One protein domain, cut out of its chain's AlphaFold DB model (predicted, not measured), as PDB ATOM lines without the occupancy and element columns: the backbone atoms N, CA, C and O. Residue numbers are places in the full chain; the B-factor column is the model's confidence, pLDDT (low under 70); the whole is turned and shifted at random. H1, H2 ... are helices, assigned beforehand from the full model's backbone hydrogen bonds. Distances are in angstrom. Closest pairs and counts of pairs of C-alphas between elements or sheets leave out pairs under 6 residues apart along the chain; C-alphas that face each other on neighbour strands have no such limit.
ATOM      1  N   GLU A   6      -5.566  -9.202  37.362       66.38
ATOM      2  CA  GLU A   6      -6.304  -8.743  38.540       66.38
ATOM      3  C   GLU A   6      -6.795  -9.908  39.402       66.38
ATOM      4  O   GLU A   6      -6.793  -9.825  40.630       66.38
ATOM      5  N   GLN A   7      -7.148 -11.035  38.779       70.50
ATOM      6  CA  GLN A   7      -7.575 -12.235  39.493       70.50
ATOM      7  C   GLN A   7      -6.414 -12.867  40.262       70.50
ATOM      8  O   GLN A   7      -6.609 -13.307  41.392       70.50
ATOM      9  N   LEU A   8      -5.209 -12.883  39.690       67.62
ATOM     10  CA  LEU A   8      -4.018 -13.442  40.336       67.62
ATOM     11  C   LEU A   8      -3.472 -12.529  41.433       67.62
ATOM     12  O   LEU A   8      -3.094 -13.019  42.495       67.62
ATOM     13  N   TYR A   9      -3.469 -11.213  41.212       71.44
ATOM     14  CA  TYR A   9      -3.136 -10.245  42.256       71.44
ATOM     15  C   TYR A   9      -4.128 -10.332  43.417       71.44
ATOM     16  O   TYR A   9      -3.730 -10.407  44.580       71.44
ATOM     17  N   SER A  10      -5.423 -10.403  43.102       76.12
ATOM     18  CA  SER A  10      -6.469 -10.649  44.090       76.12
ATOM     19  C   SER A  10      -6.226 -11.973  44.815       76.12
ATOM     20  O   SER A  10      -6.275 -12.011  46.032       76.12
ATOM     21  N   GLU A  11      -5.880 -13.059  44.122       76.81
ATOM     22  CA  GLU A  11      -5.563 -14.344  44.761       76.81
ATOM     23  C   GLU A  11      -4.349 -14.288  45.692       76.81
ATOM     24  O   GLU A  11      -4.408 -14.841  46.789       76.81
ATOM     25  N   LEU A  12      -3.285 -13.583  45.309       76.44
ATOM     26  CA  LEU A  12      -2.115 -13.376  46.167       76.44
ATOM     27  C   LEU A  12      -2.414 -12.480  47.366       76.44
ATOM     28  O   LEU A  12      -1.783 -12.617  48.405       76.44
ATOM     29  N   THR A  13      -3.369 -11.566  47.251       79.56
ATOM     30  CA  THR A  13      -3.740 -10.654  48.340       79.56
ATOM     31  C   THR A  13      -4.952 -11.132  49.140       79.56
ATOM     32  O   THR A  13      -5.270 -10.532  50.163       79.56
ATOM     33  N   LYS A  14      -5.606 -12.227  48.731       84.06
ATOM     34  CA  LYS A  14      -6.731 -12.849  49.451       84.06
ATOM     35  C   LYS A  14      -6.298 -13.498  50.759       84.06
ATOM     36  O   LYS A  14      -7.085 -13.520  51.699       84.06
ATOM     37  N   THR A  15      -5.082 -14.039  50.823       87.31
ATOM     38  CA  THR A  15      -4.555 -14.691  52.027       87.31
ATOM     39  C   THR A  15      -3.557 -13.792  52.743       87.31
ATOM     40  O   THR A  15      -2.785 -13.066  52.114       87.31
ATOM     41  N   GLU A  16      -3.530 -13.872  54.073       86.31
ATOM     42  CA  GLU A  16      -2.525 -13.166  54.878       86.31
ATOM     43  C   GLU A  16      -1.100 -13.617  54.528       86.31
ATOM     44  O   GLU A  16      -0.180 -12.805  54.484       86.31
ATOM     45  N   GLU A  17      -0.923 -14.890  54.164       87.00
ATOM     46  CA  GLU A  17       0.362 -15.422  53.706       87.00
ATOM     47  C   GLU A  17       0.846 -14.740  52.417       87.00
ATOM     48  O   GLU A  17       2.015 -14.365  52.302       87.00
ATOM     49  N   GLY A  18      -0.036 -14.554  51.433       86.12
ATOM     50  CA  GLY A  18       0.339 -13.920  50.176       86.12
ATOM     51  C   GLY A  18       0.599 -12.416  50.329       86.12
ATOM     52  O   GLY A  18       1.585 -11.911  49.782       86.12
ATOM     53  N   LYS A  19      -0.170 -11.715  51.177       88.25
ATOM     54  CA  LYS A  19       0.139 -10.329  51.584       88.25
ATOM     55  C   LYS A  19       1.500 -10.231  52.274       88.25
ATOM     56  O   LYS A  19       2.276  -9.316  51.978       88.25
ATOM     57  N   HIS A  20       1.808 -11.174  53.163       91.50
ATOM     58  CA  HIS A  20       3.092 -11.217  53.852       91.50
ATOM     59  C   HIS A  20       4.243 -11.410  52.860       91.50
ATOM     60  O   HIS A  20       5.198 -10.639  52.892       91.50
ATOM     61  N   LYS A  21       4.122 -12.344  51.907       92.19
ATOM     62  CA  LYS A  21       5.120 -12.550  50.840       92.19
ATOM     63  C   LYS A  21       5.394 -11.272  50.047       92.19
ATOM     64  O   LYS A  21       6.555 -10.919  49.860       92.19
ATOM     65  N   LEU A  22       4.351 -10.551  49.628       91.62
ATOM     66  CA  LEU A  22       4.512  -9.279  48.912       91.62
ATOM     67  C   LEU A  22       5.195  -8.213  49.779       91.62
ATOM     68  O   LEU A  22       6.065  -7.500  49.288       91.62
ATOM     69  N   THR A  23       4.862  -8.151  51.069       93.19
ATOM     70  CA  THR A  23       5.488  -7.226  52.027       93.19
ATOM     71  C   THR A  23       6.973  -7.541  52.230       93.19
ATOM     72  O   THR A  23       7.805  -6.635  52.242       93.19
ATOM     73  N   VAL A  24       7.326  -8.824  52.345       94.69
ATOM     74  CA  VAL A  24       8.721  -9.272  52.460       94.69
ATOM     75  C   VAL A  24       9.507  -8.901  51.204       94.69
ATOM     76  O   VAL A  24      10.601  -8.355  51.320       94.69
ATOM     77  N   ILE A  25       8.945  -9.138  50.013       95.12
ATOM     78  CA  ILE A  25       9.594  -8.783  48.741       95.12
ATOM     79  C   ILE A  25       9.782  -7.268  48.628       95.12
ATOM     80  O   ILE A  25      10.887  -6.825  48.324       95.12
ATOM     81  N   HIS A  26       8.745  -6.481  48.920       94.94
ATOM     82  CA  HIS A  26       8.806  -5.018  48.942       94.94
ATOM     83  C   HIS A  26       9.955  -4.518  49.828       94.94
ATOM     84  O   HIS A  26      10.834  -3.787  49.373       94.94
ATOM     85  N   ASN A  27      10.003  -4.977  51.081       96.12
ATOM     86  CA  ASN A  27      11.027  -4.550  52.031       96.12
ATOM     87  C   ASN A  27      12.431  -5.007  51.613       96.12
ATOM     88  O   ASN A  27      13.391  -4.260  51.786       96.12
ATOM     89  N   ALA A  28      12.565  -6.206  51.041       95.06
ATOM     90  CA  ALA A  28      13.847  -6.723  50.572       95.06
ATOM     91  C   ALA A  28      14.370  -5.978  49.328       95.06
ATOM     92  O   ALA A  28      15.578  -5.780  49.191       95.06
ATOM     93  N   LEU A  29      13.474  -5.532  48.443       95.94
ATOM     94  CA  LEU A  29      13.810  -4.688  47.296       95.94
ATOM     95  C   LEU A  29      14.273  -3.299  47.745       95.94
ATOM     96  O   LEU A  29      15.349  -2.864  47.337       95.94
ATOM     97  N   LEU A  30      13.516  -2.637  48.626       94.00
ATOM     98  CA  LEU A  30      13.879  -1.317  49.159       94.00
ATOM     99  C   LEU A  30      15.155  -1.358  50.005       94.00
ATOM    100  O   LEU A  30      16.009  -0.483  49.887       94.00
ATOM    101  N   GLY A  31      15.315  -2.396  50.827       92.88
ATOM    102  CA  GLY A  31      16.526  -2.625  51.616       92.88
ATOM    103  C   GLY A  31      17.721  -3.091  50.781       92.88
ATOM    104  O   GLY A  31      18.823  -3.215  51.310       92.88
ATOM    105  N   GLY A  32      17.519  -3.376  49.491       90.25
ATOM    106  CA  GLY A  32      18.563  -3.834  48.582       90.25
ATOM    107  C   GLY A  32      19.163  -5.195  48.943       90.25
ATOM    108  O   GLY A  32      20.269  -5.478  48.484       90.25
ATOM    109  N   THR A  33      18.465  -6.008  49.743       91.25
ATOM    110  CA  THR A  33      18.876  -7.360  50.163       91.25
ATOM    111  C   THR A  33      18.404  -8.446  49.195       91.25
ATOM    112  O   THR A  33      18.921  -9.564  49.217       91.25
ATOM    113  N   LEU A  34      17.441  -8.118  48.327       93.19
ATOM    114  CA  LEU A  34      17.059  -8.933  47.182       93.19
ATOM    115  C   LEU A  34      17.942  -8.570  45.976       93.19
ATOM    116  O   LEU A  34      17.786  -7.505  45.381       93.19
ATOM    117  N   ASP A  35      18.863  -9.454  45.598       90.38
ATOM    118  CA  ASP A  35      19.865  -9.205  44.547       90.38
ATOM    119  C   ASP A  35      19.697 -10.095  43.308       90.38
ATOM    120  O   ASP A  35      20.296  -9.834  42.259       90.38
ATOM    121  N   ASN A  36      18.939 -11.188  43.415       92.00
ATOM    122  CA  ASN A  36      18.759 -12.130  42.315       92.00
ATOM    123  C   ASN A  36      17.397 -12.837  42.342       92.00
ATOM    124  O   ASN A  36      16.692 -12.877  43.348       92.00
ATOM    125  N   PHE A  37      17.045 -13.438  41.204       92.19
ATOM    126  CA  PHE A  37      15.792 -14.171  41.040       92.19
ATOM    127  C   PHE A  37      15.685 -15.424  41.909       92.19
ATOM    128  O   PHE A  37      14.576 -15.809  42.253       92.19
ATOM    129  N   ASP A  38      16.801 -16.054  42.280       91.50
ATOM    130  CA  ASP A  38      16.768 -17.272  43.095       91.50
ATOM    131  C   ASP A  38      16.262 -16.933  44.520       91.50
ATOM    132  O   ASP A  38      15.437 -17.658  45.070       91.50
ATOM    133  N   GLN A  39      16.650 -15.772  45.065       93.00
ATOM    134  CA  GLN A  39      16.111 -15.225  46.321       93.00
ATOM    135  C   GLN A  39      14.638 -14.818  46.200       93.00
ATOM    136  O   GLN A  39      13.848 -15.095  47.100       93.00
ATOM    137  N   LEU A  40      14.244 -14.203  45.080       93.88
ATOM    138  CA  LEU A  40      12.841 -13.857  44.830       93.88
ATOM    139  C   LEU A  40      11.963 -15.115  44.811       93.88
ATOM    140  O   LEU A  40      10.905 -15.154  45.440       93.88
ATOM    141  N   PHE A  41      12.430 -16.166  44.134       93.31
ATOM    142  CA  PHE A  41      11.693 -17.421  44.011       93.31
ATOM    143  C   PHE A  41      11.652 -18.256  45.292       93.31
ATOM    144  O   PHE A  41      10.822 -19.158  45.391       93.31
ATOM    145  N   ALA A  42      12.493 -17.943  46.281       93.06
ATOM    146  CA  ALA A  42      12.381 -18.510  47.620       93.06
ATOM    147  C   ALA A  42      11.162 -17.962  48.387       93.06
ATOM    148  O   ALA A  42      10.671 -18.624  49.299       93.06
ATOM    149  N   ILE A  43      10.662 -16.777  48.015       93.06
ATOM    150  CA  ILE A  43       9.529 -16.119  48.684       93.06
ATOM    151  C   ILE A  43       8.222 -16.373  47.925       93.06
ATOM    152  O   ILE A  43       7.196 -16.691  48.530       93.06
ATOM    153  N   ILE A  44       8.246 -16.244  46.595       90.56
ATOM    154  CA  ILE A  44       7.074 -16.441  45.735       90.56
ATOM    155  C   ILE A  44       7.382 -17.433  44.606       90.56
ATOM    156  O   ILE A  44       8.429 -17.325  43.971       90.56
ATOM    157  N   PRO A  45       6.490 -18.391  44.294       90.50
ATOM    158  CA  PRO A  45       6.769 -19.372  43.254       90.50
ATOM    159  C   PRO A  45       7.044 -18.735  41.891       90.50
ATOM    160  O   PRO A  45       6.325 -17.849  41.425       90.50
ATOM    161  N   LYS A  46       8.051 -19.269  41.195       90.19
ATOM    162  CA  LYS A  46       8.411 -18.871  39.829       90.19
ATOM    163  C   LYS A  46       7.214 -18.900  38.868       90.19
ATOM    164  O   LYS A  46       7.064 -18.004  38.041       90.19
ATOM    165  N   SER A  47       6.369 -19.926  38.979       88.12
ATOM    166  CA  SER A  47       5.164 -20.091  38.158       88.12
ATOM    167  C   SER A  47       4.172 -18.947  38.350       88.12
ATOM    168  O   SER A  47       3.567 -18.504  37.381       88.12
ATOM    169  N   THR A  48       4.043 -18.417  39.566       87.12
ATOM    170  CA  THR A  48       3.165 -17.282  39.852       87.12
ATOM    171  C   THR A  48       3.598 -16.045  39.073       87.12
ATOM    172  O   THR A  48       2.777 -15.448  38.383       87.12
ATOM    173  N   ILE A  49       4.889 -15.700  39.110       88.81
ATOM    174  CA  ILE A  49       5.418 -14.550  38.359       88.81
ATOM    175  C   ILE A  49       5.295 -14.774  36.849       88.81
ATOM    176  O   ILE A  49       4.899 -13.865  36.125       88.81
ATOM    177  N   GLN A  50       5.573 -15.988  36.371       89.00
ATOM    178  CA  GLN A  50       5.416 -16.329  34.957       89.00
ATOM    179  C   GLN A  50       3.987 -16.074  34.459       89.00
ATOM    180  O   GLN A  50       3.805 -15.474  33.400       89.00
ATOM    181  N   ILE A  51       2.987 -16.560  35.204       86.31
ATOM    182  CA  ILE A  51       1.576 -16.412  34.837       86.31
ATOM    183  C   ILE A  51       1.183 -14.932  34.893       86.31
ATOM    184  O   ILE A  51       0.515 -14.457  33.979       86.31
ATOM    185  N   LEU A  52       1.635 -14.197  35.916       83.69
ATOM    186  CA  LEU A  52       1.364 -12.762  36.062       83.69
ATOM    187  C   LEU A  52       1.900 -11.934  34.889       83.69
ATOM    188  O   LEU A  52       1.204 -11.049  34.410       83.69
ATOM    189  N   LEU A  53       3.096 -12.257  34.395       85.25
ATOM    190  CA  LEU A  53       3.697 -11.599  33.231       85.25
ATOM    191  C   LEU A  53       3.120 -12.073  31.890       85.25
ATOM    192  O   LEU A  53       3.589 -11.643  30.839       85.25
ATOM    193  N   GLY A  54       2.183 -13.029  31.889       82.56
ATOM    194  CA  GLY A  54       1.636 -13.613  30.660       82.56
ATOM    195  C   GLY A  54       2.695 -14.263  29.759       82.56
ATOM    196  O   GLY A  54       2.464 -14.468  28.568       82.56
ATOM    197  N   THR A  55       3.877 -14.576  30.297       82.12
ATOM    198  CA  THR A  55       5.010 -15.051  29.500       82.12
ATOM    199  C   THR A  55       4.899 -16.552  29.244       82.12
ATOM    200  O   THR A  55       4.506 -17.336  30.114       82.12
ATOM    201  N   SER A  56       5.307 -16.991  28.049       82.62
ATOM    202  CA  SER A  56       5.327 -18.417  27.721       82.62
ATOM    203  C   SER A  56       6.276 -19.204  28.634       82.62
ATOM    204  O   SER A  56       7.331 -18.715  29.057       82.62
ATOM    205  N   PHE A  57       5.925 -20.467  28.891       77.62
ATOM    206  CA  PHE A  57       6.713 -21.373  29.734       77.62
ATOM    207  C   PHE A  57       8.165 -21.521  29.266       77.62
ATOM    208  O   PHE A  57       9.071 -21.636  30.085       77.62
ATOM    209  N   TYR A  58       8.406 -21.458  27.955       81.62
ATOM    210  CA  TYR A  58       9.747 -21.568  27.382       81.62
ATOM    211  C   TYR A  58      10.530 -20.248  27.392       81.62
ATOM    212  O   TYR A  58      11.763 -20.273  27.421       81.62
ATOM    213  N   ALA A  59       9.851 -19.098  27.359       84.88
ATOM    214  CA  ALA A  59      10.502 -17.790  27.329       84.88
ATOM    215  C   ALA A  59      10.896 -17.303  28.727       84.88
ATOM    216  O   ALA A  59      11.989 -16.765  28.904       84.88
ATOM    217  N   PHE A  60      10.063 -17.541  29.742       89.50
ATOM    218  CA  PHE A  60      10.311 -17.013  31.083       89.50
ATOM    219  C   PHE A  60      11.618 -17.517  31.728       89.50
ATOM    220  O   PHE A  60      12.384 -16.699  32.236       89.50
ATOM    221  N   PRO A  61      11.976 -18.818  31.667       89.44
ATOM    222  CA  PRO A  61      13.269 -19.286  32.162       89.44
ATOM    223  C   PRO A  61      14.460 -18.631  31.455       89.44
ATOM    224  O   PRO A  61      15.466 -18.356  32.106       89.44
ATOM    225  N   LYS A  62      14.343 -18.351  30.149       89.75
ATOM    226  CA  LYS A  62      15.388 -17.659  29.382       89.75
ATOM    227  C   LYS A  62      15.535 -16.212  29.843       89.75
ATOM    228  O   LYS A  62      16.659 -15.764  30.042       89.75
ATOM    229  N   LYS A  63      14.415 -15.528  30.097       91.19
ATOM    230  CA  LYS A  63      14.404 -14.173  30.657       91.19
ATOM    231  C   LYS A  63      15.034 -14.122  32.048       91.19
ATOM    232  O   LYS A  63      15.910 -13.307  32.298       91.19
ATOM    233  N   VAL A  64      14.696 -15.056  32.934       91.62
ATOM    234  CA  VAL A  64      15.329 -15.177  34.263       91.62
ATOM    235  C   VAL A  64      16.840 -15.435  34.162       91.62
ATOM    236  O   VAL A  64      17.617 -14.916  34.963       91.62
ATOM    237  N   ALA A  65      17.272 -16.251  33.195       89.19
ATOM    238  CA  ALA A  65      18.689 -16.526  32.961       89.19
ATOM    239  C   ALA A  65      19.437 -15.326  32.356       89.19
ATOM    240  O   ALA A  65      20.628 -15.162  32.615       89.19
ATOM    241  N   SER A  66      18.739 -14.488  31.583       89.75
ATOM    242  CA  SER A  66      19.253 -13.255  30.987       89.75
ATOM    243  C   SER A  66      18.333 -12.069  31.316       89.75
ATOM    244  O   SER A  66      17.527 -11.660  30.472       89.75
ATOM    245  N   PRO A  67      18.433 -11.499  32.537       90.06
ATOM    246  CA  PRO A  67      17.507 -10.472  33.024       90.06
ATOM    247  C   PRO A  67      17.387  -9.224  32.142       90.06
ATOM    248  O   PRO A  67      16.355  -8.569  32.156       90.06
ATOM    249  N   GLY A  68      18.401  -8.917  31.325       88.75
ATOM    250  CA  GLY A  68      18.350  -7.805  30.368       88.75
ATOM    251  C   GLY A  68      17.369  -7.997  29.202       88.75
ATOM    252  O   GLY A  68      17.220  -7.099  28.387       88.75
ATOM    253  N   THR A  69      16.720  -9.160  29.095       90.62
ATOM    254  CA  THR A  69      15.699  -9.453  28.069       90.62
ATOM    255  C   THR A  69      14.266  -9.203  28.543       90.62
ATOM    256  O   THR A  69      13.309  -9.464  27.803       90.62
ATOM    257  N   PHE A  70      14.094  -8.734  29.780       92.88
ATOM    258  CA  PHE A  70      12.810  -8.220  30.233       92.88
ATOM    259  C   PHE A  70      12.540  -6.857  29.596       92.88
ATOM    260  O   PHE A  70      13.455  -6.042  29.464       92.88
ATOM    261  N   THR A  71      11.301  -6.632  29.170       93.19
ATOM    262  CA  THR A  71      10.892  -5.340  28.610       93.19
ATOM    263  C   THR A  71      10.636  -4.340  29.733       93.19
ATOM    264  O   THR A  71      10.452  -4.725  30.889       93.19
ATOM    265  N   LEU A  72      10.627  -3.044  29.414       93.44
ATOM    266  CA  LEU A  72      10.366  -2.016  30.423       93.44
ATOM    267  C   LEU A  72       8.947  -2.146  30.988       93.44
ATOM    268  O   LEU A  72       8.763  -1.950  32.181       93.44
ATOM    269  N   GLU A  73       7.979  -2.568  30.175       91.50
ATOM    270  CA  GLU A  73       6.598  -2.810  30.602       91.50
ATOM    271  C   GLU A  73       6.507  -3.979  31.591       91.50
ATOM    272  O   GLU A  73       5.795  -3.896  32.586       91.50
ATOM    273  N   GLU A  74       7.257  -5.064  31.364       91.88
ATOM    274  CA  GLU A  74       7.325  -6.192  32.306       91.88
ATOM    275  C   GLU A  74       7.970  -5.774  33.638       91.88
ATOM    276  O   GLU A  74       7.567  -6.237  34.706       91.88
ATOM    277  N   ILE A  75       8.977  -4.901  33.580       94.12
ATOM    278  CA  ILE A  75       9.665  -4.370  34.761       94.12
ATOM    279  C   ILE A  75       8.745  -3.421  35.535       94.12
ATOM    280  O   ILE A  75       8.638  -3.550  36.753       94.12
ATOM    281  N   ASP A  76       8.052  -2.517  34.848       93.06
ATOM    282  CA  ASP A  76       7.095  -1.573  35.436       93.06
ATOM    283  C   ASP A  76       5.906  -2.290  36.078       93.06
ATOM    284  O   ASP A  76       5.490  -1.996  37.203       93.06
ATOM    285  N   PHE A  77       5.437  -3.347  35.424       90.69
ATOM    286  CA  PHE A  77       4.437  -4.235  35.982       90.69
ATOM    287  C   PHE A  77       4.899  -4.884  37.296       90.69
ATOM    288  O   PHE A  77       4.150  -4.916  38.276       90.69
ATOM    289  N   LEU A  78       6.132  -5.399  37.351       92.00
ATOM    290  CA  LEU A  78       6.685  -5.978  38.580       92.00
ATOM    291  C   LEU A  78       6.901  -4.922  39.667       92.00
ATOM    292  O   LEU A  78       6.672  -5.213  40.841       92.00
ATOM    293  N   ALA A  79       7.309  -3.710  39.293       93.81
ATOM    294  CA  ALA A  79       7.433  -2.582  40.211       93.81
ATOM    295  C   ALA A  79       6.077  -2.275  40.869       93.81
ATOM    296  O   ALA A  79       5.968  -2.272  42.095       93.81
ATOM    297  N   SER A  80       5.019  -2.189  40.059       90.88
ATOM    298  CA  SER A  80       3.637  -2.009  40.519       90.88
ATOM    299  C   SER A  80       3.154  -3.161  41.408       90.88
ATOM    300  O   SER A  80       2.571  -2.935  42.470       90.88
ATOM    301  N   LEU A  81       3.435  -4.411  41.021       89.12
ATOM    302  CA  LEU A  81       3.076  -5.610  41.786       89.12
ATOM    303  C   LEU A  81       3.694  -5.605  43.189       89.12
ATOM    304  O   LEU A  81       3.014  -5.915  44.170       89.12
ATOM    305  N   PHE A  82       4.980  -5.268  43.273       92.00
ATOM    306  CA  PHE A  82       5.727  -5.237  44.526       92.00
ATOM    307  C   PHE A  82       5.655  -3.887  45.240       92.00
ATOM    308  O   PHE A  82       6.242  -3.761  46.310       92.00
ATOM    309  N   LYS A  83       4.899  -2.921  44.701       91.69
ATOM    310  CA  LYS A  83       4.703  -1.569  45.244       91.69
ATOM    311  C   LYS A  83       6.010  -0.806  45.476       91.69
ATOM    312  O   LYS A  83       6.156  -0.130  46.487       91.69
ATOM    313  N   VAL A  84       6.957  -0.933  44.553       94.88
ATOM    314  CA  VAL A  84       8.221  -0.186  44.577       94.88
ATOM    315  C   VAL A  84       8.330   0.702  43.348       94.88
ATOM    316  O   VAL A  84       7.686   0.440  42.333       94.88
ATOM    317  N   ASP A  85       9.183   1.718  43.419       96.00
ATOM    318  CA  ASP A  85       9.450   2.580  42.273       96.00
ATOM    319  C   ASP A  85      10.137   1.808  41.138       96.00
ATOM    320  O   ASP A  85      10.919   0.872  41.360       96.00
ATOM    321  N   PHE A  86       9.891   2.248  39.904       95.38
ATOM    322  CA  PHE A  86      10.484   1.662  38.702       95.38
ATOM    323  C   PHE A  86      12.015   1.571  38.785       95.38
ATOM    324  O   PHE A  86      12.606   0.542  38.449       95.38
ATOM    325  N   ASP A  87      12.665   2.611  39.312       96.12
ATOM    326  CA  ASP A  87      14.122   2.668  39.456       96.12
ATOM    327  C   ASP A  87      14.671   1.611  40.423       96.12
ATOM    328  O   ASP A  87      15.727   1.021  40.165       96.12
ATOM    329  N   VAL A  88      13.938   1.311  41.501       96.31
ATOM    330  CA  VAL A  88      14.288   0.234  42.442       96.31
ATOM    331  C   VAL A  88      14.239  -1.109  41.721       96.31
ATOM    332  O   VAL A  88      15.158  -1.925  41.845       96.31
ATOM    333  N   MET A  89      13.203  -1.323  40.909       96.19
ATOM    334  CA  MET A  89      13.071  -2.548  40.131       96.19
ATOM    335  C   MET A  89      14.186  -2.668  39.085       96.19
ATOM    336  O   MET A  89      14.867  -3.692  39.022       96.19
ATOM    337  N   ILE A  90      14.476  -1.611  38.325       95.44
ATOM    338  CA  ILE A  90      15.598  -1.586  37.373       95.44
ATOM    339  C   ILE A  90      16.931  -1.897  38.067       95.44
ATOM    340  O   ILE A  90      17.749  -2.659  37.534       95.44
ATOM    341  N   ALA A  91      17.165  -1.353  39.265       94.44
ATOM    342  CA  ALA A  91      18.361  -1.647  40.046       94.44
ATOM    343  C   ALA A  91      18.458  -3.139  40.411       94.44
ATOM    344  O   ALA A  91      19.533  -3.733  40.256       94.44
ATOM    345  N   PHE A  92      17.346  -3.767  40.808       95.38
ATOM    346  CA  PHE A  92      17.269  -5.215  41.025       95.38
ATOM    347  C   PHE A  92      17.632  -6.001  39.756       95.38
ATOM    348  O   PHE A  92      18.513  -6.861  39.804       95.38
ATOM    349  N   PHE A  93      17.044  -5.678  38.601       94.50
ATOM    350  CA  PHE A  93      17.337  -6.370  37.336       94.50
ATOM    351  C   PHE A  93      18.817  -6.264  36.936       94.50
ATOM    352  O   PHE A  93      19.432  -7.256  36.526       94.50
ATOM    353  N   ARG A  94      19.431  -5.091  37.131       92.06
ATOM    354  CA  ARG A  94      20.870  -4.877  36.901       92.06
ATOM    355  C   ARG A  94      21.735  -5.729  37.835       92.06
ATOM    356  O   ARG A  94      22.730  -6.309  37.390       92.06
ATOM    357  N   LYS A  95      21.379  -5.833  39.119       91.56
ATOM    358  CA  LYS A  95      22.066  -6.707  40.090       91.56
ATOM    359  C   LYS A  95      21.901  -8.186  39.730       91.56
ATOM    360  O   LYS A  95      22.890  -8.927  39.698       91.56
ATOM    361  N   ALA A  96      20.692  -8.594  39.353       91.31
ATOM    362  CA  ALA A  96      20.385  -9.954  38.929       91.31
ATOM    363  C   ALA A  96      21.193 -10.357  37.682       91.31
ATOM    364  O   ALA A  96      21.713 -11.469  37.613       91.31
ATOM    365  N   GLN A  97      21.386  -9.441  36.729       89.69
ATOM    366  CA  GLN A  97      22.240  -9.674  35.561       89.69
ATOM    367  C   GLN A  97      23.715  -9.871  35.954       89.69
ATOM    368  O   GLN A  97      24.370 -10.801  35.477       89.69
ATOM    369  N   LYS A  98      24.235  -9.041  36.868       85.44
ATOM    370  CA  LYS A  98      25.617  -9.154  37.368       85.44
ATOM    371  C   LYS A  98      25.859 -10.458  38.134       85.44
ATOM    372  O   LYS A  98      26.912 -11.072  37.962       85.44
ATOM    373  N   SER A  99      24.904 -10.908  38.949       80.25
ATOM    374  CA  SER A  99      25.048 -12.155  39.718       80.25
ATOM    375  C   SER A  99      25.133 -13.395  38.818       80.25
ATOM    376  O   SER A  99      25.933 -14.292  39.089       80.25
ATOM    377  N   LYS A 100      24.397 -13.431  37.698       70.81
ATOM    378  CA  LYS A 100      24.515 -14.516  36.705       70.81
ATOM    379  C   LYS A 100      25.827 -14.449  35.915       70.81
ATOM    380  O   LYS A 100      26.383 -15.498  35.603       70.81
ATOM    381  N   SER A 101      26.350 -13.250  35.643       63.44
ATOM    382  CA  SER A 101      27.661 -13.079  35.000       63.44
ATOM    383  C   SER A 101      28.808 -13.611  35.868       63.44
ATOM    384  O   SER A 101      29.665 -14.319  35.347       63.44
ATOM    385  N   LYS A 102      28.785 -13.368  37.187       57.69
ATOM    386  CA  LYS A 102      29.805 -13.888  38.119       57.69
ATOM    387  C   LYS A 102      29.817 -15.415  38.242       57.69
ATOM    388  O   LYS A 102      30.844 -15.976  38.579       57.69
ATOM    389  N   ARG A 103      28.699 -16.094  37.968       54.53
ATOM    390  CA  ARG A 103      28.601 -17.564  38.055       54.53
ATOM    391  C   ARG A 103      29.245 -18.298  36.867       54.53
ATOM    392  O   ARG A 103      29.339 -19.519  36.902       54.53
ATOM    393  N   LYS A 104      29.633 -17.576  35.809       46.50
ATOM    394  CA  LYS A 104      30.327 -18.120  34.627       46.50
ATOM    395  C   LYS A 104      31.832 -17.798  34.591       46.50
ATOM    396  O   LYS A 104      32.466 -18.152  33.601       46.50
TER     397      LYS A 104
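This is residues 6 to 104 of the 105 residues of an uncharacterized protein of Chitinophaga sp. YR627 (UniProt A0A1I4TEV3). Seven helices make a compact body of mostly crossed helices: H2, H6 and H7 touch one another on one side, and the three short helices H3, H4 and H5, their centres in a triangle, make the other side. H1 lies at one end of the longest axis, at a corner with H2, and the last residues of H7 lie at the other end. The printed part has 99 residues, with seven named helices in the order H1 to H7 and no named strand, an all helix class. The radius of gyration of the C-alphas is 12.8 A, and the spans are 40 by 31 by 22 A.

H1, residues 6 to 14, and H2, residues 16 to 30, touch only at the corner, and only just, with 3 pairs of C-alphas within 8 A; the closest are those of Leu 12 and Gly 18, 4.7 A apart. H2 and H3, residues 37 to 43, form a helical hairpin, opposite ways at a shallow tilt of 34.9 degrees, only just short of steep; their closest C-alphas, of Lys 21 and Ile 43, are 6.1 A apart. H3 and H4, residues 46 to 52, meet only through their link. H4 and H5, residues 59 to 65, are close but not clearly touching, the closest C-alphas being those of Gln 50 and Phe 60, 6.3 A apart. H6, residues 72 to 82, touches H2 at a steep tilt of 59 degrees, opposite ways, with the C-alphas of His 26 and Phe 82 closest at 5.4 A. H7, residues 86 to 102, is about perpendicular to H6 at 74 degrees and touches it with residues 86 to 90 alone; the closest C-alphas, of Ala 79 and Phe 86, are 5.4 A apart. H7 also touches H2, with the C-alphas of Leu 30 and Val 88 closest at 6.9 A. H5 and H6 are apart. Every O i to N i+4 pair is within hydrogen-bond range in H1, H2, H4, H5, H6 and H7, and 2 of 3 are in H3.

H1 begins at C-alpha 6, (-6.304, -8.743, 38.540), and measures 11.7 A. H2 measures 21.0 A and ends at C-alpha 30, (13.879, -1.317, 49.159). H3, H4 and H5 have 7 residues each. H6 measures 15.2 A. H7, the longest, measures 24.8 A and ends at C-alpha 102, (29.805, -13.888, 38.119).

The C-alphas farthest apart, of Lys 14 and Lys 104, are 40.3 A apart. The printed part has no cut and no long link. The mean pLDDT of the printed part is 87.6; residue 6, residue 8 and residues 101 to 104 are under 70.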